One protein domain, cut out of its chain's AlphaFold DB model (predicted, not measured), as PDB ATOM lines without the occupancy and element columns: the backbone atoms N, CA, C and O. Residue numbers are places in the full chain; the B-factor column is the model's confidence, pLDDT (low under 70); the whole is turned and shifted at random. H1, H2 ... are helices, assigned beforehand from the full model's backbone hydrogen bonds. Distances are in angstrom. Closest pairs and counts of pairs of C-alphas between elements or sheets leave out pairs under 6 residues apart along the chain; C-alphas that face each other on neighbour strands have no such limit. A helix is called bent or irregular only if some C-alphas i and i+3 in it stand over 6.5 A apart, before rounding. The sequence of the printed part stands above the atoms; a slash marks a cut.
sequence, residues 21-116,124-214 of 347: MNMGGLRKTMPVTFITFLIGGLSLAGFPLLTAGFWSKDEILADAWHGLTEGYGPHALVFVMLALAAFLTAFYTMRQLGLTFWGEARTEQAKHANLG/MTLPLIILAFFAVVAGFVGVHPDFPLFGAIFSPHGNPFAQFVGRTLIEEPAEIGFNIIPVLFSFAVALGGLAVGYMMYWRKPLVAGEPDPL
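Overview. This is residues 21 to 116 and 124 to 214 of the 347 residues of the protein "Proton_antipo_M domain-containing protein" of Anaerolineae bacterium (UniProt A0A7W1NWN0). This is an elongated slab of long helices: H1 and H2 follow each other nearly in line, H3 folds back along one side of them, H6 runs beside H1 on the other side, and H9 packs on H3 and crosses H2. H4 and H5 lie at one end of the slab, H7 and H8 at the other, where residues 164 to 171 stick out. The printed part has 187 residues with nine named helices, H1 to H9 in order, and no named strand: it is all helix. It is only just loose, close to compact, with a radius of gyration of the C-alphas of 19.4 A, and spans 58 by 37 by 29 A.

Arrangement. Start at H1, residues 31 to 44, whose residues 43 to 44 touch residues 52 to 54 of H2, residues 52 to 70, at a shallow tilt of 12 degrees, the same way; the closest C-alphas, of Ser 43 and Gly 53, are 4.7 A apart. H2 is the hub, touching four helices. With H3, residues 75 to 101, it forms a hairpin, closest at the C-alphas of Leu 68 and His 75, 5.1 A. Next come H4, residues 108 to 111, and H5, residues 113 to 116, which touch no helix and meet only through their link. Beyond the cut, H6, residues 124 to 142, touches H1, closest at the C-alphas of Thr 36 and Ala 132, 5.4 A. H1, H2, H3 and H6 form a bundle, helices gathered together, though H3 and H6 are apart. H7, residues 150 to 154, is close to H6 but not clearly touching, while H8, residues 160 to 166, touches H6 about perpendicular at 81 degrees, closest at the C-alphas of Gly 142 and Phe 161, 5.4 A. Last, H9, residues 180 to 202, touches H3 at a shallow tilt of 31 degrees, the same way, with the C-alphas of Phe 91 and Gly 193 closest at 4.3 A. Every O i to N i+4 pair is within hydrogen-bond range in H1, H3, H7, H8 and H9, against 14 of 15 in H2 and 10 of 15 in H6; H4 and H5 are too short for such a pair.

Along the chain. Find C-alpha 31 at (0.828, -23.156, -17.466); from there H1 runs 19.5 A. H2 measures 27.8 A, and H3, the longest helix by residues, 38.3 A from C-alpha 75 at (-17.103, -43.353, -50.544). H6 measures 28.7 A and has a kink of 33 degrees near residue 136. H5 and H6 are only just irregular: C-alphas 113 and 116, and likewise 136 and 139, are 6.8 A apart. H9 runs 30.8 A to C-alpha 202 at (3.950, -20.466, -33.936).

Size, cuts and confidence. The C-alphas of Tyr 72 and Leu 115, the two farthest apart, are 60.0 A apart. Residues 117 to 123 are not printed, and C-alphas 116 and 124 stand 12.9 A apart across this cut. The link from H8 to H9 is long, with 13 residues. Mean pLDDT of the printed part is 88.0; residues 71 to 73, 114 to 116 and 172 to 176 are under 70.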
ATOM      1  N   MET A  21      -7.535 -12.764 -31.109       91.19
ATOM      2  CA  MET A  21      -6.671 -11.663 -31.543       91.19
ATOM      3  C   MET A  21      -6.247 -10.752 -30.383       91.19
ATOM      4  O   MET A  21      -5.166 -10.167 -30.444       91.19
ATOM      5  N   ASN A  22      -7.028 -10.717 -29.300       90.62
ATOM      6  CA  ASN A  22      -6.741  -9.956 -28.084       90.62
ATOM      7  C   ASN A  22      -5.869 -10.728 -27.075       90.62
ATOM      8  O   ASN A  22      -5.438 -10.166 -26.067       90.62
ATOM      9  N   MET A  23      -5.598 -12.012 -27.324       92.12
ATOM     10  CA  MET A  23      -4.807 -12.889 -26.448       92.12
ATOM     11  C   MET A  23      -3.319 -12.935 -26.855       92.12
ATOM     12  O   MET A  23      -2.838 -12.102 -27.622       92.12
ATOM     13  N   GLY A  24      -2.563 -13.910 -26.348       91.75
ATOM     14  CA  GLY A  24      -1.153 -14.132 -26.684       91.75
ATOM     15  C   GLY A  24      -0.286 -14.284 -25.439       91.75
ATOM     16  O   GLY A  24      -0.592 -13.752 -24.373       91.75
ATOM     17  N   GLY A  25       0.798 -15.048 -25.553       90.75
ATOM     18  CA  GLY A  25       1.790 -15.219 -24.485       90.75
ATOM     19  C   GLY A  25       1.302 -15.939 -23.218       90.75
ATOM     20  O   GLY A  25       2.057 -16.028 -22.245       90.75
ATOM     21  N   LEU A  26       0.087 -16.504 -23.218       91.12
ATOM     22  CA  LEU A  26      -0.543 -17.052 -22.013       91.12
ATOM     23  C   LEU A  26       0.111 -18.334 -21.471       91.12
ATOM     24  O   LEU A  26      -0.173 -18.749 -20.352       91.12
ATOM     25  N   ARG A  27       1.027 -18.973 -22.211       90.56
ATOM     26  CA  ARG A  27       1.710 -20.197 -21.740       90.56
ATOM     27  C   ARG A  27       2.507 -19.993 -20.450       90.56
ATOM     28  O   ARG A  27       2.667 -20.927 -19.673       90.56
ATOM     29  N   LYS A  28       3.056 -18.786 -20.259       85.31
ATOM     30  CA  LYS A  28       3.870 -18.435 -19.085       85.31
ATOM     31  C   LYS A  28       2.998 -18.015 -17.908       85.31
ATOM     32  O   LYS A  28       3.416 -18.155 -16.766       85.31
ATOM     33  N   THR A  29       1.816 -17.475 -18.200       84.56
ATOM     34  CA  THR A  29       0.877 -16.987 -17.195       84.56
ATOM     35  C   THR A  29       0.015 -18.137 -16.663       84.56
ATOM     36  O   THR A  29      -0.030 -18.393 -15.463       84.56
ATOM     37  N   MET A  30      -0.554 -18.949 -17.553       88.25
ATOM     38  CA  MET A  30      -1.467 -20.043 -17.214       88.25
ATOM     39  C   MET A  30      -0.917 -21.416 -17.650       88.25
ATOM     40  O   MET A  30      -1.456 -22.030 -18.573       88.25
ATOM     41  N   PRO A  31       0.139 -21.949 -17.004       89.25
ATOM     42  CA  PRO A  31       0.828 -23.156 -17.466       89.25
ATOM     43  C   PRO A  31      -0.039 -24.420 -17.400       89.25
ATOM     44  O   PRO A  31       0.013 -25.243 -18.310       89.25
ATOM     45  N   VAL A  32      -0.868 -24.573 -16.359       90.62
ATOM     46  CA  VAL A  32      -1.759 -25.741 -16.226       90.62
ATOM     47  C   VAL A  32      -2.804 -25.738 -17.338       90.62
ATOM     48  O   VAL A  32      -2.957 -26.741 -18.028       90.62
ATOM     49  N   THR A  33      -3.465 -24.598 -17.561       91.56
ATOM     50  CA  THR A  33      -4.428 -24.417 -18.656       91.56
ATOM     51  C   THR A  33      -3.776 -24.631 -20.013       91.56
ATOM     52  O   THR A  33      -4.356 -25.285 -20.869       91.56
ATOM     53  N   PHE A  34      -2.554 -24.132 -20.209       93.62
ATOM     54  CA  PHE A  34      -1.802 -24.365 -21.435       93.62
ATOM     55  C   PHE A  34      -1.565 -25.858 -21.686       93.62
ATOM     56  O   PHE A  34      -1.837 -26.330 -22.785       93.62
ATOM     57  N   ILE A  35      -1.094 -26.613 -20.688       94.75
ATOM     58  CA  ILE A  35      -0.805 -28.045 -20.847       94.75
ATOM     59  C   ILE A  35      -2.089 -28.838 -21.112       94.75
ATOM     60  O   ILE A  35      -2.118 -29.652 -22.034       94.75
ATOM     61  N   THR A  36      -3.156 -28.600 -20.346       95.56
ATOM     62  CA  THR A  36      -4.421 -29.328 -20.533       95.56
ATOM     63  C   THR A  36      -5.057 -29.006 -21.883       95.56
ATOM     64  O   THR A  36      -5.523 -29.911 -22.573       95.56
ATOM     65  N   PHE A  37      -5.005 -27.744 -22.314       95.81
ATOM     66  CA  PHE A  37      -5.490 -27.317 -23.623       95.81
ATOM     67  C   PHE A  37      -4.619 -27.835 -24.770       95.81
ATOM     68  O   PHE A  37      -5.148 -28.209 -25.812       95.81
ATOM     69  N   LEU A  38      -3.297 -27.907 -24.590       96.50
ATOM     70  CA  LEU A  38      -2.383 -28.511 -25.559       96.50
ATOM     71  C   LEU A  38      -2.694 -29.995 -25.743       96.50
ATOM     72  O   LEU A  38      -2.830 -30.441 -26.876       96.50
ATOM     73  N   ILE A  39      -2.857 -30.748 -24.655       97.12
ATOM     74  CA  ILE A  39      -3.195 -32.174 -24.717       97.12
ATOM     75  C   ILE A  39      -4.566 -32.377 -25.374       97.12
ATOM     76  O   ILE A  39      -4.689 -33.175 -26.303       97.12
ATOM     77  N   GLY A  40      -5.585 -31.627 -24.942       96.56
ATOM     78  CA  GLY A  40      -6.925 -31.697 -25.528       96.56
ATOM     79  C   GLY A  40      -6.940 -31.303 -27.007       96.56
ATOM     80  O   GLY A  40      -7.556 -31.985 -27.821       96.56
ATOM     81  N   GLY A  41      -6.205 -30.252 -27.375       96.44
ATOM     82  CA  GLY A  41      -6.049 -29.800 -28.753       96.44
ATOM     83  C   GLY A  41      -5.323 -30.822 -29.626       96.44
ATOM     84  O   GLY A  41      -5.808 -31.162 -30.699       96.44
ATOM     85  N   LEU A  42      -4.201 -31.378 -29.166       96.31
ATOM     86  CA  LEU A  42      -3.496 -32.434 -29.896       96.31
ATOM     87  C   LEU A  42      -4.366 -33.685 -30.060       96.31
ATOM     88  O   LEU A  42      -4.336 -34.295 -31.124       96.31
ATOM     89  N   SER A  43      -5.183 -34.024 -29.058       96.25
ATOM     90  CA  SER A  43      -6.153 -35.115 -29.172       96.25
ATOM     91  C   SER A  43      -7.234 -34.808 -30.203       96.25
ATOM     92  O   SER A  43      -7.453 -35.601 -31.112       96.25
ATOM     93  N   LEU A  44      -7.826 -33.611 -30.179       95.44
ATOM     94  CA  LEU A  44      -8.793 -33.186 -31.194       95.44
ATOM     95  C   LEU A  44      -8.193 -33.162 -32.611       95.44
ATOM     96  O   LEU A  44      -8.861 -33.546 -33.573       95.44
ATOM     97  N   ALA A  45      -6.937 -32.740 -32.754       94.94
ATOM     98  CA  ALA A  45      -6.206 -32.736 -34.019       94.94
ATOM     99  C   ALA A  45      -5.839 -34.144 -34.519       94.94
ATOM    100  O   ALA A  45      -5.450 -34.279 -35.676       94.94
ATOM    101  N   GLY A  46      -5.972 -35.176 -33.680       92.44
ATOM    102  CA  GLY A  46      -5.566 -36.539 -34.004       92.44
ATOM    103  C   GLY A  46      -4.048 -36.698 -34.057       92.44
ATOM    104  O   GLY A  46      -3.534 -37.339 -34.971       92.44
ATOM    105  N   PHE A  47      -3.313 -36.082 -33.122       94.06
ATOM    106  CA  PHE A  47      -1.855 -36.196 -33.092       94.06
ATOM    107  C   PHE A  47      -1.439 -37.676 -32.989       94.06
ATOM    108  O   PHE A  47      -1.864 -38.348 -32.037       94.06
ATOM    109  N   PRO A  48      -0.611 -38.184 -33.924       89.25
ATOM    110  CA  PRO A  48      -0.426 -39.621 -34.082       89.25
ATOM    111  C   PRO A  48       0.154 -40.331 -32.857       89.25
ATOM    112  O   PRO A  48       1.010 -39.785 -32.158       89.25
ATOM    113  N   LEU A  49      -0.284 -41.580 -32.645       86.25
ATOM    114  CA  LEU A  49       0.222 -42.567 -31.669       86.25
ATOM    115  C   LEU A  49       0.081 -42.229 -30.178       86.25
ATOM    116  O   LEU A  49       0.110 -43.134 -29.349       86.25
ATOM    117  N   LEU A  50      -0.047 -40.953 -29.817       86.62
ATOM    118  CA  LEU A  50      -0.073 -40.517 -28.418       86.62
ATOM    119  C   LEU A  50      -1.466 -40.154 -27.920       86.62
ATOM    120  O   LEU A  50      -1.685 -40.141 -26.715       86.62
ATOM    121  N   THR A  51      -2.386 -39.791 -28.812       92.25
ATOM    122  CA  THR A  51      -3.653 -39.183 -28.404       92.25
ATOM    123  C   THR A  51      -4.852 -40.051 -28.726       92.25
ATOM    124  O   THR A  51      -4.879 -40.754 -29.733       92.25
ATOM    125  N   ALA A  52      -5.881 -39.963 -27.883       89.94
ATOM    126  CA  ALA A  52      -7.106 -40.720 -28.068       89.94
ATOM    127  C   ALA A  52      -7.814 -40.391 -29.388       89.94
ATOM    128  O   ALA A  52      -8.371 -41.283 -30.021       89.94
ATOM    129  N   GLY A  53      -7.752 -39.132 -29.828       89.38
ATOM    130  CA  GLY A  53      -8.363 -38.736 -31.090       89.38
ATOM    131  C   GLY A  53      -7.639 -39.238 -32.339       89.38
ATOM    132  O   GLY A  53      -8.257 -39.246 -33.394       89.38
ATOM    133  N   PHE A  54      -6.376 -39.680 -32.256       91.88
ATOM    134  CA  PHE A  54      -5.756 -40.400 -33.373       91.88
ATOM    135  C   PHE A  54      -6.453 -41.747 -33.569       91.88
ATOM    136  O   PHE A  54      -6.980 -41.997 -34.646       91.88
ATOM    137  N   TRP A  55      -6.535 -42.556 -32.508       89.25
ATOM    138  CA  TRP A  55      -7.128 -43.893 -32.561       89.25
ATOM    139  C   TRP A  55      -8.587 -43.866 -33.034       89.25
ATOM    140  O   TRP A  55      -8.957 -44.657 -33.889       89.25
ATOM    141  N   SER A  56      -9.394 -42.896 -32.585       88.44
ATOM    142  CA  SER A  56     -10.795 -42.800 -33.021       88.44
ATOM    143  C   SER A  56     -10.989 -42.238 -34.434       88.44
ATOM    144  O   SER A  56     -11.929 -42.628 -35.124       88.44
ATOM    145  N   LYS A  57     -10.141 -41.305 -34.893       89.50
ATOM    146  CA  LYS A  57     -10.255 -40.737 -36.251       89.50
ATOM    147  C   LYS A  57      -9.685 -41.660 -37.318       89.50
ATOM    148  O   LYS A  57     -10.188 -41.662 -38.439       89.50
ATOM    149  N   ASP A  58      -8.643 -42.407 -36.971       88.75
ATOM    150  CA  ASP A  58      -7.995 -43.358 -37.864       88.75
ATOM    151  C   ASP A  58      -8.937 -44.506 -38.240       88.75
ATOM    152  O   ASP A  58      -9.057 -44.810 -39.420       88.75
ATOM    153  N   GLU A  59      -9.701 -45.044 -37.282       86.69
ATOM    154  CA  GLU A  59     -10.711 -46.081 -37.542       86.69
ATOM    155  C   GLU A  59     -11.765 -45.626 -38.565       86.69
ATOM    156  O   GLU A  59     -12.070 -46.351 -39.510       86.69
ATOM    157  N   ILE A  60     -12.278 -44.397 -38.440       88.38
ATOM    158  CA  ILE A  60     -13.282 -43.855 -39.372       88.38
ATOM    159  C   ILE A  60     -12.675 -43.638 -40.769       88.38
ATOM    160  O   ILE A  60     -13.332 -43.875 -41.783       88.38
ATOM    161  N   LEU A  61     -11.420 -43.183 -40.848       89.19
ATOM    162  CA  LEU A  61     -10.715 -43.042 -42.125       89.19
ATOM    163  C   LEU A  61     -10.392 -44.401 -42.756       89.19
ATOM    164  O   LEU A  61     -10.459 -44.521 -43.979       89.19
ATOM    165  N   ALA A  62     -10.066 -45.409 -41.948       88.44
ATOM    166  CA  ALA A  62      -9.831 -46.773 -42.398       88.44
ATOM    167  C   ALA A  62     -11.115 -47.416 -42.942       88.44
ATOM    168  O   ALA A  62     -11.075 -48.015 -44.015       88.44
ATOM    169  N   ASP A  63     -12.257 -47.210 -42.282       86.69
ATOM    170  CA  ASP A  63     -13.568 -47.656 -42.768       86.69
ATOM    171  C   ASP A  63     -13.963 -46.956 -44.081       86.69
ATOM    172  O   ASP A  63     -14.308 -47.598 -45.077       86.69
ATOM    173  N   ALA A  64     -13.790 -45.633 -44.155       88.75
ATOM    174  CA  ALA A  64     -14.023 -44.885 -45.391       88.75
ATOM    175  C   ALA A  64     -13.093 -45.332 -46.537       88.75
ATOM    176  O   ALA A  64     -13.505 -45.342 -47.701       88.75
ATOM    177  N   TRP A  65     -11.851 -45.712 -46.221       88.50
ATOM    178  CA  TRP A  65     -10.899 -46.276 -47.179       88.50
ATOM    179  C   TRP A  65     -11.318 -47.666 -47.657       88.50
ATOM    180  O   TRP A  65     -11.274 -47.938 -48.854       88.50
ATOM    181  N   HIS A  66     -11.772 -48.529 -46.752       85.25
ATOM    182  CA  HIS A  66     -12.287 -49.848 -47.099       85.25
ATOM    183  C   HIS A  66     -13.487 -49.744 -48.052       85.25
ATOM    184  O   HIS A  66     -13.506 -50.370 -49.115       85.25
ATOM    185  N   GLY A  67     -14.437 -48.854 -47.745       83.75
ATOM    186  CA  GLY A  67     -15.569 -48.552 -48.624       83.75
ATOM    187  C   GLY A  67     -15.156 -48.003 -49.996       83.75
ATOM    188  O   GLY A  67     -15.828 -48.272 -50.988       83.75
ATOM    189  N   LEU A  68     -14.038 -47.271 -50.077       83.38
ATOM    190  CA  LEU A  68     -13.449 -46.811 -51.340       83.38
ATOM    191  C   LEU A  68     -12.841 -47.961 -52.159       83.38
ATOM    192  O   LEU A  68     -12.942 -47.948 -53.384       83.38
ATOM    193  N   THR A  69     -12.179 -48.923 -51.513       81.44
ATOM    194  CA  THR A  69     -11.489 -50.019 -52.209       81.44
ATOM    195  C   THR A  69     -12.410 -51.165 -52.616       81.44
ATOM    196  O   THR A  69     -12.139 -51.812 -53.626       81.44
ATOM    197  N   GLU A  70     -13.488 -51.413 -51.868       77.19
ATOM    198  CA  GLU A  70     -14.389 -52.552 -52.104       77.19
ATOM    199  C   GLU A  70     -15.728 -52.178 -52.762       77.19
ATOM    200  O   GLU A  70     -16.356 -53.022 -53.406       77.19
ATOM    201  N   GLY A  71     -16.178 -50.923 -52.642       66.56
ATOM    202  CA  GLY A  71     -17.489 -50.473 -53.115       66.56
ATOM    203  C   GLY A  71     -17.425 -49.421 -54.226       66.56
ATOM    204  O   GLY A  71     -16.672 -48.454 -54.163       66.56
ATOM    205  N   TYR A  72     -18.294 -49.545 -55.235       51.81
ATOM    206  CA  TYR A  72     -18.560 -48.458 -56.183       51.81
ATOM    207  C   TYR A  72     -19.638 -47.525 -55.600       51.81
ATOM    208  O   TYR A  72     -20.815 -47.878 -55.564       51.81
ATOM    209  N   GLY A  73     -19.250 -46.329 -55.139       67.44
ATOM    210  CA  GLY A  73     -20.165 -45.327 -54.569       67.44
ATOM    211  C   GLY A  73     -19.484 -43.988 -54.227       67.44
ATOM    212  O   GLY A  73     -18.319 -43.785 -54.576       67.44
ATOM    213  N   PRO A  74     -20.159 -43.058 -53.514       74.38
ATOM    214  CA  PRO A  74     -19.586 -41.774 -53.088       74.38
ATOM    215  C   PRO A  74     -18.545 -41.901 -51.954       74.38
ATOM    216  O   PRO A  74     -18.133 -40.888 -51.394       74.38
ATOM    217  N   HIS A  75     -18.083 -43.109 -51.613       80.06
ATOM    218  CA  HIS A  75     -17.103 -43.353 -50.544       80.06
ATOM    219  C   HIS A  75     -15.771 -42.625 -50.774       80.06
ATOM    220  O   HIS A  75     -15.177 -42.131 -49.821       80.06
ATOM    221  N   ALA A  76     -15.363 -42.431 -52.036       83.94
ATOM    222  CA  ALA A  76     -14.227 -41.570 -52.380       83.94
ATOM    223  C   ALA A  76     -14.423 -40.126 -51.895       83.94
ATOM    224  O   ALA A  76     -13.511 -39.524 -51.330       83.94
ATOM    225  N   LEU A  77     -15.627 -39.577 -52.090       88.31
ATOM    226  CA  LEU A  77     -15.967 -38.233 -51.629       88.31
ATOM    227  C   LEU A  77     -15.970 -38.177 -50.102       88.31
ATOM    228  O   LEU A  77     -15.441 -37.225 -49.542       88.31
ATOM    229  N   VAL A  78     -16.507 -39.200 -49.432       90.62
ATOM    230  CA  VAL A  78     -16.500 -39.284 -47.963       90.62
ATOM    231  C   VAL A  78     -15.069 -39.306 -47.430       90.62
ATOM    232  O   VAL A  78     -14.736 -38.484 -46.582       90.62
ATOM    233  N   PHE A  79     -14.200 -40.164 -47.971       90.38
ATOM    234  CA  PHE A  79     -12.799 -40.242 -47.559       90.38
ATOM    235  C   PHE A  79     -12.073 -38.903 -47.748       90.38
ATOM    236  O   PHE A  79     -11.439 -38.403 -46.820       90.38
ATOM    237  N   VAL A  80     -12.218 -38.269 -48.919       91.19
ATOM    238  CA  VAL A  80     -11.600 -36.961 -49.198       91.19
ATOM    239  C   VAL A  80     -12.142 -35.879 -48.264       91.19
ATOM    240  O   VAL A  80     -11.366 -35.086 -47.736       91.19
ATOM    241  N   MET A  81     -13.452 -35.847 -48.015       93.56
ATOM    242  CA  MET A  81     -14.064 -34.875 -47.105       93.56
ATOM    243  C   MET A  81     -13.600 -35.070 -45.660       93.56
ATOM    244  O   MET A  81     -13.300 -34.085 -44.989       93.56
ATOM    245  N   LEU A  82     -13.484 -36.315 -45.190       93.81
ATOM    246  CA  LEU A  82     -12.959 -36.630 -43.861       93.81
ATOM    247  C   LEU A  82     -11.479 -36.255 -43.737       93.81
ATOM    248  O   LEU A  82     -11.091 -35.640 -42.745       93.81
ATOM    249  N   ALA A  83     -10.668 -36.544 -44.756       93.62
ATOM    250  CA  ALA A  83      -9.265 -36.144 -44.802       93.62
ATOM    251  C   ALA A  83      -9.113 -34.611 -44.783       93.62
ATOM    252  O   ALA A  83      -8.351 -34.066 -43.986       93.62
ATOM    253  N   LEU A  84      -9.887 -33.885 -45.594       95.94
ATOM    254  CA  LEU A  84      -9.897 -32.419 -45.583       95.94
ATOM    255  C   LEU A  84     -10.363 -31.862 -44.232       95.94
ATOM    256  O   LEU A  84      -9.756 -30.927 -43.709       95.94
ATOM    257  N   ALA A  85     -11.401 -32.446 -43.632       95.44
ATOM    258  CA  ALA A  85     -11.890 -32.049 -42.317       95.44
ATOM    259  C   ALA A  85     -10.843 -32.294 -41.222       95.44
ATOM    260  O   ALA A  85     -10.649 -31.434 -40.359       95.44
ATOM    261  N   ALA A  86     -10.125 -33.418 -41.264       95.31
ATOM    262  CA  ALA A  86      -9.037 -33.716 -40.340       95.31
ATOM    263  C   ALA A  86      -7.870 -32.725 -40.504       95.31
ATOM    264  O   ALA A  86      -7.400 -32.182 -39.501       95.31
ATOM    265  N   PHE A  87      -7.478 -32.397 -41.743       96.94
ATOM    266  CA  PHE A  87      -6.461 -31.376 -42.025       96.94
ATOM    267  C   PHE A  87      -6.858 -30.015 -41.448       96.94
ATOM    268  O   PHE A  87      -6.087 -29.388 -40.720       96.94
ATOM    269  N   LEU A  88      -8.079 -29.557 -41.754       96.81
ATOM    270  CA  LEU A  88      -8.592 -28.277 -41.271       96.81
ATOM    271  C   LEU A  88      -8.711 -28.265 -39.749       96.81
ATOM    272  O   LEU A  88      -8.422 -27.239 -39.139       96.81
ATOM    273  N   THR A  89      -9.063 -29.402 -39.141       96.88
ATOM    274  CA  THR A  89      -9.100 -29.566 -37.684       96.88
ATOM    275  C   THR A  89      -7.740 -29.343 -37.057       96.88
ATOM    276  O   THR A  89      -7.581 -28.466 -36.210       96.88
ATOM    277  N   ALA A  90      -6.738 -30.073 -37.533       97.12
ATOM    278  CA  ALA A  90      -5.364 -29.898 -37.100       97.12
ATOM    279  C   ALA A  90      -4.874 -28.451 -37.301       97.12
ATOM    280  O   ALA A  90      -4.280 -27.860 -36.393       97.12
ATOM    281  N   PHE A  91      -5.188 -27.844 -38.449       97.56
ATOM    282  CA  PHE A  91      -4.832 -26.462 -38.748       97.56
ATOM    283  C   PHE A  91      -5.481 -25.457 -37.787       97.56
ATOM    284  O   PHE A  91      -4.770 -24.649 -37.183       97.56
ATOM    285  N   TYR A  92      -6.809 -25.490 -37.610       96.19
ATOM    286  CA  TYR A  92      -7.482 -24.516 -36.750       96.19
ATOM    287  C   TYR A  92      -7.117 -24.721 -35.279       96.19
ATOM    288  O   TYR A  92      -7.026 -23.742 -34.540       96.19
ATOM    289  N   THR A  93      -6.860 -25.960 -34.843       97.25
ATOM    290  CA  THR A  93      -6.404 -26.233 -33.476       97.25
ATOM    291  C   THR A  93      -5.013 -25.656 -33.232       97.25
ATOM    292  O   THR A  93      -4.793 -24.999 -32.214       97.25
ATOM    293  N   MET A  94      -4.086 -25.815 -34.181       96.69
ATOM    294  CA  MET A  94      -2.764 -25.197 -34.077       96.69
ATOM    295  C   MET A  94      -2.834 -23.665 -34.149       96.69
ATOM    296  O   MET A  94      -2.155 -22.987 -33.380       96.69
ATOM    297  N   ARG A  95      -3.692 -23.102 -35.012       96.19
ATOM    298  CA  ARG A  95      -3.973 -21.656 -35.054       96.19
ATOM    299  C   ARG A  95      -4.454 -21.147 -33.697       96.19
ATOM    300  O   ARG A  95      -3.932 -20.153 -33.198       96.19
ATOM    301  N   GLN A  96      -5.415 -21.839 -33.090       96.19
ATOM    302  CA  GLN A  96      -5.960 -21.500 -31.779       96.19
ATOM    303  C   GLN A  96      -4.871 -21.538 -30.701       96.19
ATOM    304  O   GLN A  96      -4.706 -20.559 -29.978       96.19
ATOM    305  N   LEU A  97      -4.073 -22.609 -30.641       96.06
ATOM    306  CA  LEU A  97      -2.930 -22.733 -29.727       96.06
ATOM    307  C   LEU A  97      -1.900 -21.607 -29.909       96.06
ATOM    308  O   LEU A  97      -1.421 -21.036 -28.928       96.06
ATOM    309  N   GLY A  98      -1.571 -21.277 -31.160       95.12
ATOM    310  CA  GLY A  98      -0.607 -20.237 -31.503       95.12
ATOM    311  C   GLY A  98      -1.064 -18.845 -31.069       95.12
ATOM    312  O   GLY A  98      -0.323 -18.158 -30.369       95.12
ATOM    313  N   LEU A  99      -2.295 -18.460 -31.426       94.94
ATOM    314  CA  LEU A  99      -2.864 -17.142 -31.118       94.94
ATOM    315  C   LEU A  99      -3.085 -16.914 -29.616       94.94
ATOM    316  O   LEU A  99      -2.927 -15.797 -29.128       94.94
ATOM    317  N   THR A 100      -3.448 -17.958 -28.873       94.56
ATOM    318  CA  THR A 100      -3.768 -17.825 -27.445       94.56
ATOM    319  C   THR A 100      -2.534 -17.905 -26.547       94.56
ATOM    320  O   THR A 100      -2.371 -17.077 -25.650       94.56
ATOM    321  N   PHE A 101      -1.632 -18.862 -26.786       93.94
ATOM    322  CA  PHE A 101      -0.568 -19.189 -25.830       93.94
ATOM    323  C   PHE A 101       0.837 -18.746 -26.240       93.94
ATOM    324  O   PHE A 101       1.713 -18.666 -25.371       93.94
ATOM    325  N   TRP A 102       1.087 -18.476 -27.522       93.00
ATOM    326  CA  TRP A 102       2.414 -18.098 -28.014       93.00
ATOM    327  C   TRP A 102       2.545 -16.603 -28.295       93.00
ATOM    328  O   TRP A 102       1.577 -15.855 -28.200       93.00
ATOM    329  N   GLY A 103       3.772 -16.172 -28.593       90.94
ATOM    330  CA  GLY A 103       4.092 -14.760 -28.794       90.94
ATOM    331  C   GLY A 103       4.116 -13.948 -27.502       90.94
ATOM    332  O   GLY A 103       4.308 -14.489 -26.409       90.94
ATOM    333  N   GLU A 104       3.951 -12.641 -27.664       90.25
ATOM    334  CA  GLU A 104       3.781 -11.688 -26.572       90.25
ATOM    335  C   GLU A 104       2.291 -11.415 -26.340       90.25
ATOM    336  O   GLU A 104       1.454 -11.633 -27.218       90.25
ATOM    337  N   ALA A 105       1.943 -10.969 -25.136       91.06
ATOM    338  CA  ALA A 105       0.571 -10.596 -24.825       91.06
ATOM    339  C   ALA A 105       0.179  -9.336 -25.608       91.06
ATOM    340  O   ALA A 105       0.817  -8.291 -25.465       91.06
ATOM    341  N   ARG A 106      -0.873  -9.444 -26.430       90.44
ATOM    342  CA  ARG A 106      -1.292  -8.373 -27.348       90.44
ATOM    343  C   ARG A 106      -2.141  -7.284 -26.697       90.44
ATOM    344  O   ARG A 106      -2.290  -6.216 -27.277       90.44
ATOM    345  N   THR A 107      -2.656  -7.526 -25.495       87.88
ATOM    346  CA  THR A 107      -3.477  -6.575 -24.731       87.88
ATOM    347  C   THR A 107      -3.030  -6.517 -23.271       87.88
ATOM    348  O   THR A 107      -2.402  -7.451 -22.759       87.88
ATOM    349  N   GLU A 108      -3.350  -5.421 -22.579       83.75
ATOM    350  CA  GLU A 108      -3.032  -5.262 -21.153       83.75
ATOM    351  C   GLU A 108      -3.733  -6.323 -20.293       83.75
ATOM    352  O   GLU A 108      -3.151  -6.843 -19.343       83.75
ATOM    353  N   GLN A 109      -4.943  -6.727 -20.671       83.94
ATOM    354  CA  GLN A 109      -5.701  -7.789 -20.019       83.94
ATOM    355  C   GLN A 109      -4.996  -9.145 -20.167       83.94
ATOM    356  O   GLN A 109      -4.881  -9.884 -19.189       83.94
ATOM    357  N   ALA A 110      -4.448  -9.456 -21.349       82.00
ATOM    358  CA  ALA A 110      -3.659 -10.671 -21.556       82.00
ATOM    359  C   ALA A 110      -2.352 -10.667 -20.736       82.00
ATOM    360  O   ALA A 110      -1.971 -11.704 -20.189       82.00
ATOM    361  N   LYS A 111      -1.690  -9.507 -20.581       82.62
ATOM    362  CA  LYS A 111      -0.504  -9.362 -19.708       82.62
ATOM    363  C   LYS A 111      -0.839  -9.644 -18.244       82.62
ATOM    364  O   LYS A 111      -0.073 -10.305 -17.545       82.62
ATOM    365  N   HIS A 112      -2.003  -9.179 -17.800       79.50
ATOM    366  CA  HIS A 112      -2.470  -9.284 -16.421       79.50
ATOM    367  C   HIS A 112      -3.355 -10.511 -16.148       79.50
ATOM    368  O   HIS A 112      -3.904 -10.633 -15.053       79.50
ATOM    369  N   ALA A 113      -3.429 -11.475 -17.072       72.12
ATOM    370  CA  ALA A 113      -4.182 -12.724 -16.892       72.12
ATOM    371  C   ALA A 113      -3.750 -13.531 -15.645       72.12
ATOM    372  O   ALA A 113      -4.488 -14.381 -15.151       72.12
ATOM    373  N   ASN A 114      -2.565 -13.232 -15.101       63.72
ATOM    374  CA  ASN A 114      -2.019 -13.799 -13.869       63.72
ATOM    375  C   ASN A 114      -2.555 -13.214 -12.561       63.72
ATOM    376  O   ASN A 114      -2.317 -13.811 -11.514       63.72
ATOM    377  N   LEU A 115      -3.250 -12.072 -12.570       55.69
ATOM    378  CA  LEU A 115      -3.705 -11.430 -11.326       55.69
ATOM    379  C   LEU A 115      -4.719 -12.290 -10.540       55.69
ATOM    380  O   LEU A 115      -4.975 -12.027  -9.371       55.69
ATOM    381  N   GLY A 116      -5.235 -13.363 -11.153       53.09
ATOM    382  CA  GLY A 116      -6.033 -14.413 -10.518       53.09
ATOM    383  C   GLY A 116      -5.266 -15.695 -10.166       53.09
ATOM    384  O   GLY A 116      -5.899 -16.739 -10.048       53.09
ATOM    385  N   MET A 124     -11.813 -26.067 -10.808       86.62
ATOM    386  CA  MET A 124     -11.689 -25.876 -12.262       86.62
ATOM    387  C   MET A 124     -10.513 -26.659 -12.853       86.62
ATOM    388  O   MET A 124     -10.645 -27.245 -13.925       86.62
ATOM    389  N   THR A 125      -9.362 -26.693 -12.176       88.31
ATOM    390  CA  THR A 125      -8.163 -27.365 -12.708       88.31
ATOM    391  C   THR A 125      -8.260 -28.882 -12.646       88.31
ATOM    392  O   THR A 125      -7.819 -29.551 -13.580       88.31
ATOM    393  N   LEU A 126      -8.856 -29.437 -11.587       92.19
ATOM    394  CA  LEU A 126      -8.926 -30.881 -11.391       92.19
ATOM    395  C   LEU A 126      -9.704 -31.585 -12.519       92.19
ATOM    396  O   LEU A 126      -9.141 -32.515 -13.098       92.19
ATOM    397  N   PRO A 127     -10.915 -31.134 -12.925       94.81
ATOM    398  CA  PRO A 127     -11.592 -31.711 -14.086       94.81
ATOM    399  C   PRO A 127     -10.754 -31.640 -15.366       94.81
ATOM    400  O   PRO A 127     -10.683 -32.621 -16.099       94.81
ATOM    401  N   LEU A 128     -10.065 -30.521 -15.622       94.06
ATOM    402  CA  LEU A 128      -9.243 -30.357 -16.827       94.06
ATOM    403  C   LEU A 128      -8.060 -31.330 -16.869       94.06
ATOM    404  O   LEU A 128      -7.759 -31.875 -17.927       94.06
ATOM    405  N   ILE A 129      -7.398 -31.562 -15.734       94.62
ATOM    406  CA  ILE A 129      -6.277 -32.506 -15.637       94.62
ATOM    407  C   ILE A 129      -6.767 -33.940 -15.855       94.62
ATOM    408  O   ILE A 129      -6.155 -34.685 -16.619       94.62
ATOM    409  N   ILE A 130      -7.889 -34.314 -15.230       96.12
ATOM    410  CA  ILE A 130      -8.499 -35.640 -15.399       96.12
ATOM    411  C   ILE A 130      -8.885 -35.865 -16.867       96.12
ATOM    412  O   ILE A 130      -8.565 -36.905 -17.441       96.12
ATOM    413  N   LEU A 131      -9.521 -34.880 -17.503       96.00
ATOM    414  CA  LEU A 131      -9.897 -34.966 -18.913       96.00
ATOM    415  C   LEU A 131      -8.675 -35.033 -19.833       96.00
ATOM    416  O   LEU A 131      -8.670 -35.826 -20.770       96.00
ATOM    417  N   ALA A 132      -7.622 -34.259 -19.558       96.25
ATOM    418  CA  ALA A 132      -6.377 -34.323 -20.321       96.25
ATOM    419  C   ALA A 132      -5.709 -35.704 -20.212       96.25
ATOM    420  O   ALA A 132      -5.234 -36.234 -21.213       96.25
ATOM    421  N   PHE A 133      -5.724 -36.324 -19.028       95.94
ATOM    422  CA  PHE A 133      -5.247 -37.695 -18.848       95.94
ATOM    423  C   PHE A 133      -6.023 -38.682 -19.735       95.94
ATOM    424  O   PHE A 133      -5.415 -39.450 -20.483       95.94
ATOM    425  N   PHE A 134      -7.357 -38.622 -19.734       95.38
ATOM    426  CA  PHE A 134      -8.170 -39.489 -20.593       95.38
ATOM    427  C   PHE A 134      -8.007 -39.187 -22.086       95.38
ATOM    428  O   PHE A 134      -8.019 -40.114 -22.891       95.38
ATOM    429  N   ALA A 135      -7.771 -37.931 -22.469       95.62
ATOM    430  CA  ALA A 135      -7.509 -37.549 -23.856       95.62
ATOM    431  C   ALA A 135      -6.227 -38.177 -24.438       95.62
ATOM    432  O   ALA A 135      -6.080 -38.214 -25.661       95.62
ATOM    433  N   VAL A 136      -5.323 -38.672 -23.586       94.38
ATOM    434  CA  VAL A 136      -4.135 -39.455 -23.959       94.38
ATOM    435  C   VAL A 136      -4.421 -40.950 -23.829       94.38
ATOM    436  O   VAL A 136      -4.198 -41.706 -24.767       94.38
ATOM    437  N   VAL A 137      -4.937 -41.383 -22.674       91.69
ATOM    438  CA  VAL A 137      -4.960 -42.807 -22.306       91.69
ATOM    439  C   VAL A 137      -6.166 -43.563 -22.871       91.69
ATOM    440  O   VAL A 137      -6.036 -44.727 -23.243       91.69
ATOM    441  N   ALA A 138      -7.342 -42.937 -22.961       90.44
ATOM    442  CA  ALA A 138      -8.582 -43.657 -23.266       90.44
ATOM    443  C   ALA A 138      -8.593 -44.288 -24.668       90.44
ATOM    444  O   ALA A 138      -9.229 -45.320 -24.864       90.44
ATOM    445  N   GLY A 139      -7.868 -43.713 -25.631       87.25
ATOM    446  CA  GLY A 139      -7.830 -44.253 -26.992       87.25
ATOM    447  C   GLY A 139      -7.034 -45.544 -27.142       87.25
ATOM    448  O   GLY A 139      -7.284 -46.275 -28.090       87.25
ATOM    449  N   PHE A 140      -6.144 -45.886 -26.202       89.12
ATOM    450  CA  PHE A 140      -5.408 -47.154 -26.277       89.12
ATOM    451  C   PHE A 140      -6.323 -48.385 -26.165       89.12
ATOM    452  O   PHE A 140      -5.944 -49.473 -26.583       89.12
ATOM    453  N   VAL A 141      -7.540 -48.219 -25.638       87.00
ATOM    454  CA  VAL A 141      -8.554 -49.284 -25.570       87.00
ATOM    455  C   VAL A 141      -9.149 -49.596 -26.953       87.00
ATOM    456  O   VAL A 141      -9.717 -50.666 -27.133       87.00
ATOM    457  N   GLY A 142      -9.015 -48.682 -27.919       83.25
ATOM    458  CA  GLY A 142      -9.508 -48.820 -29.291       83.25
ATOM    459  C   GLY A 142      -8.412 -49.126 -30.314       83.25
ATOM    460  O   GLY A 142      -8.554 -48.789 -31.478       83.25
ATOM    461  N   VAL A 143      -7.269 -49.684 -29.912       86.75
ATOM    462  CA  VAL A 143      -6.187 -49.982 -30.865       86.75
ATOM    463  C   VAL A 143      -6.534 -51.234 -31.674       86.75
ATOM    464  O   VAL A 143      -6.964 -52.246 -31.123       86.75
ATOM    465  N   HIS A 144      -6.303 -51.202 -32.988       84.38
ATOM    466  CA  HIS A 144      -6.471 -52.390 -33.825       84.38
ATOM    467  C   HIS A 144      -5.463 -53.500 -33.432       84.38
ATOM    468  O   HIS A 144      -4.274 -53.195 -33.284       84.38
ATOM    469  N   PRO A 145      -5.869 -54.783 -33.307       83.25
ATOM    470  CA  PRO A 145      -4.985 -55.879 -32.876       83.25
ATOM    471  C   PRO A 145      -3.712 -56.040 -33.720       83.25
ATOM    472  O   PRO A 145      -2.631 -56.267 -33.181       83.25
ATOM    473  N   ASP A 146      -3.828 -55.845 -35.034       84.25
ATOM    474  CA  ASP A 146      -2.699 -55.942 -35.971       84.25
ATOM    475  C   ASP A 146      -1.847 -54.663 -36.072       84.25
ATOM    476  O   ASP A 146      -0.897 -54.604 -36.858       84.25
ATOM    477  N   PHE A 147      -2.156 -53.613 -35.299       84.56
ATOM    478  CA  PHE A 147      -1.372 -52.381 -35.339       84.56
ATOM    479  C   PHE A 147       0.058 -52.636 -34.824       84.56
ATOM    480  O   PHE A 147       0.222 -53.194 -33.729       84.56
ATOM    481  N   PRO A 148       1.115 -52.186 -35.535       83.56
ATOM    482  CA  PRO A 148       2.496 -52.454 -35.145       83.56
ATOM    483  C   PRO A 148       2.800 -52.015 -33.709       83.56
ATOM    484  O   PRO A 148       2.572 -50.859 -33.351       83.56
ATOM    485  N   LEU A 149       3.364 -52.927 -32.905       84.56
ATOM    486  CA  LEU A 149       3.723 -52.753 -31.486       84.56
ATOM    487  C   LEU A 149       2.526 -52.536 -30.540       84.56
ATOM    488  O   LEU A 149       2.385 -53.273 -29.567       84.56
ATOM    489  N   PHE A 150       1.667 -51.553 -30.808       84.69
ATOM    490  CA  PHE A 150       0.567 -51.171 -29.919       84.69
ATOM    491  C   PHE A 150      -0.557 -52.206 -29.873       84.69
ATOM    492  O   PHE A 150      -1.097 -52.440 -28.793       84.69
ATOM    493  N   GLY A 151      -0.871 -52.871 -30.989       82.12
ATOM    494  CA  GLY A 151      -1.893 -53.918 -31.022       82.12
ATOM    495  C   GLY A 151      -1.537 -55.098 -30.114       82.12
ATOM    496  O   GLY A 151      -2.344 -55.516 -29.289       82.12
ATOM    497  N   ALA A 152      -0.273 -55.532 -30.132       84.75
ATOM    498  CA  ALA A 152       0.218 -56.600 -29.257       84.75
ATOM    499  C   ALA A 152       0.211 -56.227 -27.760       84.75
ATOM    500  O   ALA A 152       0.057 -57.101 -26.909       84.75
ATOM    501  N   ILE A 153       0.391 -54.945 -27.425       86.69
ATOM    502  CA  ILE A 153       0.434 -54.472 -26.033       86.69
ATOM    503  C   ILE A 153      -0.979 -54.246 -25.483       86.69
ATOM    504  O   ILE A 153      -1.275 -54.653 -24.362       86.69
ATOM    505  N   PHE A 154      -1.841 -53.583 -26.255       85.69
ATOM    506  CA  PHE A 154      -3.130 -53.075 -25.777       85.69
ATOM    507  C   PHE A 154      -4.337 -53.886 -26.256       85.69
ATOM    508  O   PHE A 154      -5.403 -53.801 -25.652       85.69
ATOM    509  N   SER A 155      -4.204 -54.682 -27.318       85.44
ATOM    510  CA  SER A 155      -5.291 -55.496 -27.885       85.44
ATOM    511  C   SER A 155      -4.846 -56.916 -28.284       85.44
ATOM    512  O   SER A 155      -5.142 -57.367 -29.390       85.44
ATOM    513  N   PRO A 156      -4.176 -57.675 -27.383       78.88
ATOM    514  CA  PRO A 156      -3.622 -58.999 -27.694       78.88
ATOM    515  C   PRO A 156      -4.674 -60.075 -28.017       78.88
ATOM    516  O   PRO A 156      -4.337 -61.087 -28.621       78.88
ATOM    517  N   HIS A 157      -5.930 -59.880 -27.605       77.81
ATOM    518  CA  HIS A 157      -7.034 -60.829 -27.815       77.81
ATOM    519  C   HIS A 157      -8.223 -60.177 -28.549       77.81
ATOM    520  O   HIS A 157      -9.369 -60.584 -28.360       77.81
ATOM    521  N   GLY A 158      -7.960 -59.127 -29.334       77.94
ATOM    522  CA  GLY A 158      -8.987 -58.288 -29.958       77.94
ATOM    523  C   GLY A 158      -9.133 -56.922 -29.278       77.94
ATOM    524  O   GLY A 158      -8.654 -56.726 -28.160       77.94
ATOM    525  N   ASN A 159      -9.782 -55.981 -29.970       82.44
ATOM    526  CA  ASN A 159     -10.024 -54.614 -29.497       82.44
ATOM    527  C   ASN A 159     -11.079 -54.628 -28.362       82.44
ATOM    528  O   ASN A 159     -12.250 -54.937 -28.620       82.44
ATOM    529  N   PRO A 160     -10.709 -54.315 -27.100       82.06
ATOM    530  CA  PRO A 160     -11.632 -54.399 -25.966       82.06
ATOM    531  C   PRO A 160     -12.828 -53.447 -26.079       82.06
ATOM    532  O   PRO A 160     -13.921 -53.775 -25.614       82.06
ATOM    533  N   PHE A 161     -12.636 -52.275 -26.692       82.44
ATOM    534  CA  PHE A 161     -13.711 -51.311 -26.912       82.44
ATOM    535  C   PHE A 161     -14.721 -51.837 -27.935       82.44
ATOM    536  O   PHE A 161     -15.924 -51.832 -27.667       82.44
ATOM    537  N   ALA A 162     -14.237 -52.376 -29.055       79.31
ATOM    538  CA  ALA A 162     -15.077 -52.989 -30.078       79.31
ATOM    539  C   ALA A 162     -15.870 -54.180 -29.519       79.31
ATOM    540  O   ALA A 162     -17.060 -54.290 -29.781       79.31
ATOM    541  N   GLN A 163     -15.270 -55.023 -28.671       81.94
ATOM    542  CA  GLN A 163     -15.987 -56.131 -28.022       81.94
ATOM    543  C   GLN A 163     -17.048 -55.655 -27.022       81.94
ATOM    544  O   GLN A 163     -18.100 -56.281 -26.877       81.94
ATOM    545  N   PHE A 164     -16.784 -54.560 -26.305       84.50
ATOM    546  CA  PHE A 164     -17.749 -53.974 -25.377       84.50
ATOM    547  C   PHE A 164     -18.951 -53.372 -26.117       84.50
ATOM    548  O   PHE A 164     -20.094 -53.651 -25.751       84.50
ATOM    549  N   VAL A 165     -18.702 -52.588 -27.171       83.62
ATOM    550  CA  VAL A 165     -19.746 -51.925 -27.970       83.62
ATOM    551  C   VAL A 165     -20.444 -52.904 -28.914       83.62
ATOM    552  O   VAL A 165     -21.654 -52.813 -29.094       83.62
ATOM    553  N   GLY A 166     -19.730 -53.881 -29.467       80.75
ATOM    554  CA  GLY A 166     -20.251 -54.864 -30.420       80.75
ATOM    555  C   GLY A 166     -21.426 -55.671 -29.875       80.75
ATOM    556  O   GLY A 166     -22.377 -55.931 -30.598       80.75
ATOM    557  N   ARG A 167     -21.464 -55.930 -28.558       80.75
ATOM    558  CA  ARG A 167     -22.614 -56.572 -27.885       80.75
ATOM    559  C   ARG A 167     -23.909 -55.757 -27.931       80.75
ATOM    560  O   ARG A 167     -24.962 -56.275 -27.570       80.75
ATOM    561  N   THR A 168     -23.833 -54.480 -28.299       85.19
ATOM    562  CA  THR A 168     -24.997 -53.597 -28.468       85.19
ATOM    563  C   THR A 168     -25.508 -53.561 -29.909       85.19
ATOM    564  O   THR A 168     -26.584 -53.016 -30.152       85.19
ATOM    565  N   LEU A 169     -24.766 -54.144 -30.857       82.06
ATOM    566  CA  LEU A 169     -25.128 -54.188 -32.270       82.06
ATOM    567  C   LEU A 169     -25.966 -55.438 -32.573       82.06
ATOM    568  O   LEU A 169     -25.741 -56.508 -32.016       82.06
ATOM    569  N   ILE A 170     -26.964 -55.280 -33.449       79.25
ATOM    570  CA  ILE A 170     -27.850 -56.375 -33.890       79.25
ATOM    571  C   ILE A 170     -27.124 -57.288 -34.889       79.25
ATOM    572  O   ILE A 170     -27.343 -58.497 -34.896       79.25
ATOM    573  N   GLU A 171     -26.252 -56.705 -35.706       75.38
ATOM    574  CA  GLU A 171     -25.386 -57.398 -36.654       75.38
ATOM    575  C   GLU A 171     -23.942 -57.010 -36.340       75.38
ATOM    576  O   GLU A 171     -23.632 -55.822 -36.219       75.38
ATOM    577  N   GLU A 172     -23.072 -58.006 -36.174       66.50
ATOM    578  CA  GLU A 172     -21.643 -57.759 -36.006       66.50
ATOM    579  C   GLU A 172     -21.067 -57.326 -37.362       66.50
ATOM    580  O   GLU A 172     -21.157 -58.088 -38.332       66.50
ATOM    581  N   PRO A 173     -20.521 -56.101 -37.477       64.88
ATOM    582  CA  PRO A 173     -19.895 -55.665 -38.714       64.88
ATOM    583  C   PRO A 173     -18.694 -56.562 -39.026       64.88
ATOM    584  O   PRO A 173     -17.988 -57.006 -38.121       64.88
ATOM    585  N   ALA A 174     -18.468 -56.825 -40.315       65.56
ATOM    586  CA  ALA A 174     -17.305 -57.581 -40.758       65.56
ATOM    587  C   ALA A 174     -16.020 -56.912 -40.249       65.56
ATOM    588  O   ALA A 174     -15.872 -55.692 -40.345       65.56
ATOM    589  N   GLU A 175     -15.099 -57.709 -39.705       65.75
ATOM    590  CA  GLU A 175     -13.800 -57.205 -39.266       65.75
ATOM    591  C   GLU A 175     -13.033 -56.666 -40.477       65.75
ATOM    592  O   GLU A 175     -12.667 -57.408 -41.393       65.75
ATOM    593  N   ILE A 176     -12.816 -55.352 -40.495       69.88
ATOM    594  CA  ILE A 176     -12.036 -54.687 -41.534       69.88
ATOM    595  C   ILE A 176     -10.572 -55.044 -41.302       69.88
ATOM    596  O   ILE A 176     -10.006 -54.724 -40.259       69.88
ATOM    597  N   GLY A 177      -9.951 -55.701 -42.281       74.81
ATOM    598  CA  GLY A 177      -8.539 -56.057 -42.201       74.81
ATOM    599  C   GLY A 177      -7.649 -54.820 -42.046       74.81
ATOM    600  O   GLY A 177      -7.874 -53.784 -42.677       74.81
ATOM    601  N   PHE A 178      -6.600 -54.935 -41.230       81.38
ATOM    602  CA  PHE A 178      -5.657 -53.841 -41.029       81.38
ATOM    603  C   PHE A 178      -4.988 -53.419 -42.343       81.38
ATOM    604  O   PHE A 178      -4.325 -54.215 -43.014       81.38
ATOM    605  N   ASN A 179      -5.107 -52.134 -42.679       85.12
ATOM    606  CA  ASN A 179      -4.441 -51.536 -43.827       85.12
ATOM    607  C   ASN A 179      -3.609 -50.329 -43.388       85.12
ATOM    608  O   ASN A 179      -4.122 -49.371 -42.819       85.12
ATOM    609  N   ILE A 180      -2.315 -50.350 -43.703       88.88
ATOM    610  CA  ILE A 180      -1.384 -49.279 -43.334       88.88
ATOM    611  C   ILE A 180      -1.586 -47.988 -44.146       88.88
ATOM    612  O   ILE A 180      -1.172 -46.916 -43.712       88.88
ATOM    613  N   ILE A 181      -2.209 -48.056 -45.325       89.88
ATOM    614  CA  ILE A 181      -2.397 -46.896 -46.205       89.88
ATOM    615  C   ILE A 181      -3.256 -45.801 -45.545       89.88
ATOM    616  O   ILE A 181      -2.761 -44.674 -45.447       89.88
ATOM    617  N   PRO A 182      -4.489 -46.070 -45.059       88.81
ATOM    618  CA  PRO A 182      -5.296 -45.056 -44.378       88.81
ATOM    619  C   PRO A 182      -4.598 -44.493 -43.136       88.81
ATOM    620  O   PRO A 182      -4.665 -43.286 -42.917       88.81
ATOM    621  N   VAL A 183      -3.825 -45.319 -42.420       90.62
ATOM    622  CA  VAL A 183      -2.998 -44.874 -41.288       90.62
ATOM    623  C   VAL A 183      -1.985 -43.820 -41.731       90.62
ATOM    624  O   VAL A 183      -1.912 -42.731 -41.167       90.62
ATOM    625  N   LEU A 184      -1.211 -44.094 -42.785       92.06
ATOM    626  CA  LEU A 184      -0.227 -43.138 -43.301       92.06
ATOM    627  C   LEU A 184      -0.884 -41.845 -43.800       92.06
ATOM    628  O   LEU A 184      -0.334 -40.761 -43.589       92.06
ATOM    629  N   PHE A 185      -2.065 -41.938 -44.417       91.12
ATOM    630  CA  PHE A 185      -2.843 -40.763 -44.807       91.12
ATOM    631  C   PHE A 185      -3.306 -39.951 -43.597       91.12
ATOM    632  O   PHE A 185      -3.132 -38.733 -43.593       91.12
ATOM    633  N   SER A 186      -3.830 -40.607 -42.561       91.62
ATOM    634  CA  SER A 186      -4.230 -39.986 -41.294       91.62
ATOM    635  C   SER A 186      -3.058 -39.228 -40.657       91.62
ATOM    636  O   SER A 186      -3.176 -38.039 -40.344       91.62
ATOM    637  N   PHE A 187      -1.874 -39.850 -40.599       93.44
ATOM    638  CA  PHE A 187      -0.637 -39.203 -40.147       93.44
ATOM    639  C   PHE A 187      -0.282 -37.976 -40.986       93.44
ATOM    640  O   PHE A 187      -0.018 -36.905 -40.435       93.44
ATOM    641  N   ALA A 188      -0.253 -38.122 -42.312       95.19
ATOM    642  CA  ALA A 188       0.141 -37.053 -43.220       95.19
ATOM    643  C   ALA A 188      -0.803 -35.847 -43.121       95.19
ATOM    644  O   ALA A 188      -0.356 -34.702 -43.103       95.19
ATOM    645  N   VAL A 189      -2.104 -36.102 -43.012       95.25
ATOM    646  CA  VAL A 189      -3.155 -35.088 -42.918       95.25
ATOM    647  C   VAL A 189      -3.110 -34.360 -41.572       95.25
ATOM    648  O   VAL A 189      -3.090 -33.125 -41.551       95.25
ATOM    649  N   ALA A 190      -3.040 -35.094 -40.457       95.25
ATOM    650  CA  ALA A 190      -2.982 -34.507 -39.120       95.25
ATOM    651  C   ALA A 190      -1.689 -33.700 -38.921       95.25
ATOM    652  O   ALA A 190      -1.730 -32.523 -38.557       95.25
ATOM    653  N   LEU A 191      -0.529 -34.294 -39.225       96.62
ATOM    654  CA  LEU A 191       0.757 -33.602 -39.118       96.62
ATOM    655  C   LEU A 191       0.875 -32.465 -40.131       96.62
ATOM    656  O   LEU A 191       1.437 -31.429 -39.796       96.62
ATOM    657  N   GLY A 192       0.317 -32.615 -41.334       97.56
ATOM    658  CA  GLY A 192       0.274 -31.562 -42.344       97.56
ATOM    659  C   GLY A 192      -0.488 -30.332 -41.853       97.56
ATOM    660  O   GLY A 192       0.040 -29.221 -41.916       97.56
ATOM    661  N   GLY A 193      -1.690 -30.516 -41.297       97.19
ATOM    662  CA  GLY A 193      -2.483 -29.415 -40.744       97.19
ATOM    663  C   GLY A 193      -1.787 -28.733 -39.564       97.19
ATOM    664  O   GLY A 193      -1.684 -27.501 -39.525       97.19
ATOM    665  N   LEU A 194      -1.225 -29.525 -38.641       97.12
ATOM    666  CA  LEU A 194      -0.440 -29.014 -37.514       97.12
ATOM    667  C   LEU A 194       0.816 -28.269 -37.992       97.12
ATOM    668  O   LEU A 194       1.135 -27.216 -37.448       97.12
ATOM    669  N   ALA A 195       1.517 -28.770 -39.011       97.31
ATOM    670  CA  ALA A 195       2.725 -28.153 -39.555       97.31
ATOM    671  C   ALA A 195       2.425 -26.821 -40.251       97.31
ATOM    672  O   ALA A 195       3.124 -25.835 -40.017       97.31
ATOM    673  N   VAL A 196       1.360 -26.751 -41.055       96.88
ATOM    674  CA  VAL A 196       0.936 -25.493 -41.691       96.88
ATOM    675  C   VAL A 196       0.546 -24.466 -40.627       96.88
ATOM    676  O   VAL A 196       1.025 -23.331 -40.660       96.88
ATOM    677  N   GLY A 197      -0.234 -24.869 -39.619       96.06
ATOM    678  CA  GLY A 197      -0.571 -23.996 -38.493       96.06
ATOM    679  C   GLY A 197       0.665 -23.547 -37.700       96.06
ATOM    680  O   GLY A 197       0.784 -22.369 -37.363       96.06
ATOM    681  N   TYR A 198       1.622 -24.453 -37.463       95.44
ATOM    682  CA  TYR A 198       2.892 -24.177 -36.783       95.44
ATOM    683  C   TYR A 198       3.661 -23.083 -37.524       95.44
ATOM    684  O   TYR A 198       4.114 -22.102 -36.929       95.44
ATOM    685  N   MET A 199       3.808 -23.253 -38.839       95.56
ATOM    686  CA  MET A 199       4.570 -22.341 -39.684       95.56
ATOM    687  C   MET A 199       3.952 -20.944 -39.719       95.56
ATOM    688  O   MET A 199       4.700 -19.967 -39.745       95.56
ATOM    689  N   MET A 200       2.620 -20.857 -39.691       93.50
ATOM    690  CA  MET A 200       1.893 -19.591 -39.764       93.50
ATOM    691  C   MET A 200       1.802 -18.854 -38.424       93.50
ATOM    692  O   MET A 200       2.005 -17.648 -38.404       93.50
ATOM    693  N   TYR A 201       1.510 -19.552 -37.321       93.62
ATOM    694  CA  TYR A 201       1.145 -18.907 -36.048       93.62
ATOM    695  C   TYR A 201       2.166 -19.095 -34.927       93.62
ATOM    696  O   TYR A 201       2.163 -18.340 -33.958       93.62
ATOM    697  N   TRP A 202       3.033 -20.106 -35.022       90.69
ATOM    698  CA  TRP A 202       3.950 -20.466 -33.936       90.69
ATOM    699  C   TRP A 202       5.383 -20.024 -34.213       90.69
ATOM    700  O   TRP A 202       6.044 -19.468 -33.336       90.69
ATOM    701  N   ARG A 203       5.847 -20.212 -35.455       90.31
ATOM    702  CA  ARG A 203       7.177 -19.775 -35.906       90.31
ATOM    703  C   ARG A 203       7.301 -18.251 -35.969       90.31
ATOM    704  O   ARG A 203       8.376 -17.721 -35.697       90.31
ATOM    705  N   LYS A 204       6.219 -17.567 -36.341       88.88
ATOM    706  CA  LYS A 204       6.099 -16.104 -36.359       88.88
ATOM    707  C   LYS A 204       4.810 -15.709 -35.629       88.88
ATOM    708  O   LYS A 204       3.773 -15.596 -36.272       88.88
ATOM    709  N   PRO A 205       4.847 -15.594 -34.292       89.38
ATOM    710  CA  PRO A 205       3.672 -15.206 -33.525       89.38
ATOM    711  C   PRO A 205       3.197 -13.811 -33.925       89.38
ATOM    712  O   PRO A 205       4.027 -12.930 -34.140       89.38
ATOM    713  N   LEU A 206       1.880 -13.624 -33.992       90.62
ATOM    714  CA  LEU A 206       1.288 -12.332 -34.335       90.62
ATOM    715  C   LEU A 206       1.616 -11.278 -33.279       90.62
ATOM    716  O   LEU A 206       1.534 -11.540 -32.074       90.62
ATOM    717  N   VAL A 207       1.905 -10.071 -33.750       89.62
ATOM    718  CA  VAL A 207       2.099  -8.888 -32.906       89.62
ATOM    719  C   VAL A 207       0.773  -8.129 -32.752       89.62
ATOM    720  O   VAL A 207      -0.160  -8.298 -33.539       89.62
ATOM    721  N   ALA A 208       0.649  -7.321 -31.698       87.12
ATOM    722  CA  ALA A 208      -0.525  -6.477 -31.484       87.12
ATOM    723  C   ALA A 208      -0.756  -5.544 -32.689       87.12
ATOM    724  O   ALA A 208       0.172  -4.884 -33.154       87.12
ATOM    725  N   GLY A 209      -1.994  -5.504 -33.191       83.44
ATOM    726  CA  GLY A 209      -2.382  -4.695 -34.354       83.44
ATOM    727  C   GLY A 209      -2.084  -5.322 -35.723       83.44
ATOM    728  O   GLY A 209      -2.474  -4.753 -36.740       83.44
ATOM    729  N   GLU A 210      -1.439  -6.489 -35.781       89.44
ATOM    730  CA  GLU A 210      -1.214  -7.201 -37.041       89.44
ATOM    731  C   GLU A 210      -2.487  -7.955 -37.482       89.44
ATOM    732  O   GLU A 210      -3.111  -8.643 -36.661       89.44
ATOM    733  N   PRO A 211      -2.906  -7.855 -38.760       90.06
ATOM    734  CA  PRO A 211      -4.036  -8.628 -39.260       90.06
ATOM    735  C   PRO A 211      -3.718 -10.127 -39.265       90.06
ATOM    736  O   PRO A 211      -2.570 -10.544 -39.403       90.06
ATOM    737  N   ASP A 212      -4.759 -10.958 -39.169       91.69
ATOM    738  CA  ASP A 212      -4.606 -12.408 -39.289       91.69
ATOM    739  C   ASP A 212      -3.953 -12.773 -40.646       91.69
ATOM    740  O   ASP A 212      -4.459 -12.332 -41.685       91.69
ATOM    741  N   PRO A 213      -2.879 -13.593 -40.681       91.56
ATOM    742  CA  PRO A 213      -2.242 -14.051 -41.919       91.56
ATOM    743  C   PRO A 213      -3.214 -14.631 -42.957       91.56
ATOM    744  O   PRO A 213      -2.976 -14.537 -44.164       91.56
ATOM    745  N   LEU A 214      -4.333 -15.211 -42.513       92.06
ATOM    746  CA  LEU A 214      -5.378 -15.731 -43.390       92.06
ATOM    747  C   LEU A 214      -6.091 -14.651 -44.203       92.06
ATOM    748  O   LEU A 214      -6.616 -14.971 -45.267       92.06
TER     749      LEU A 214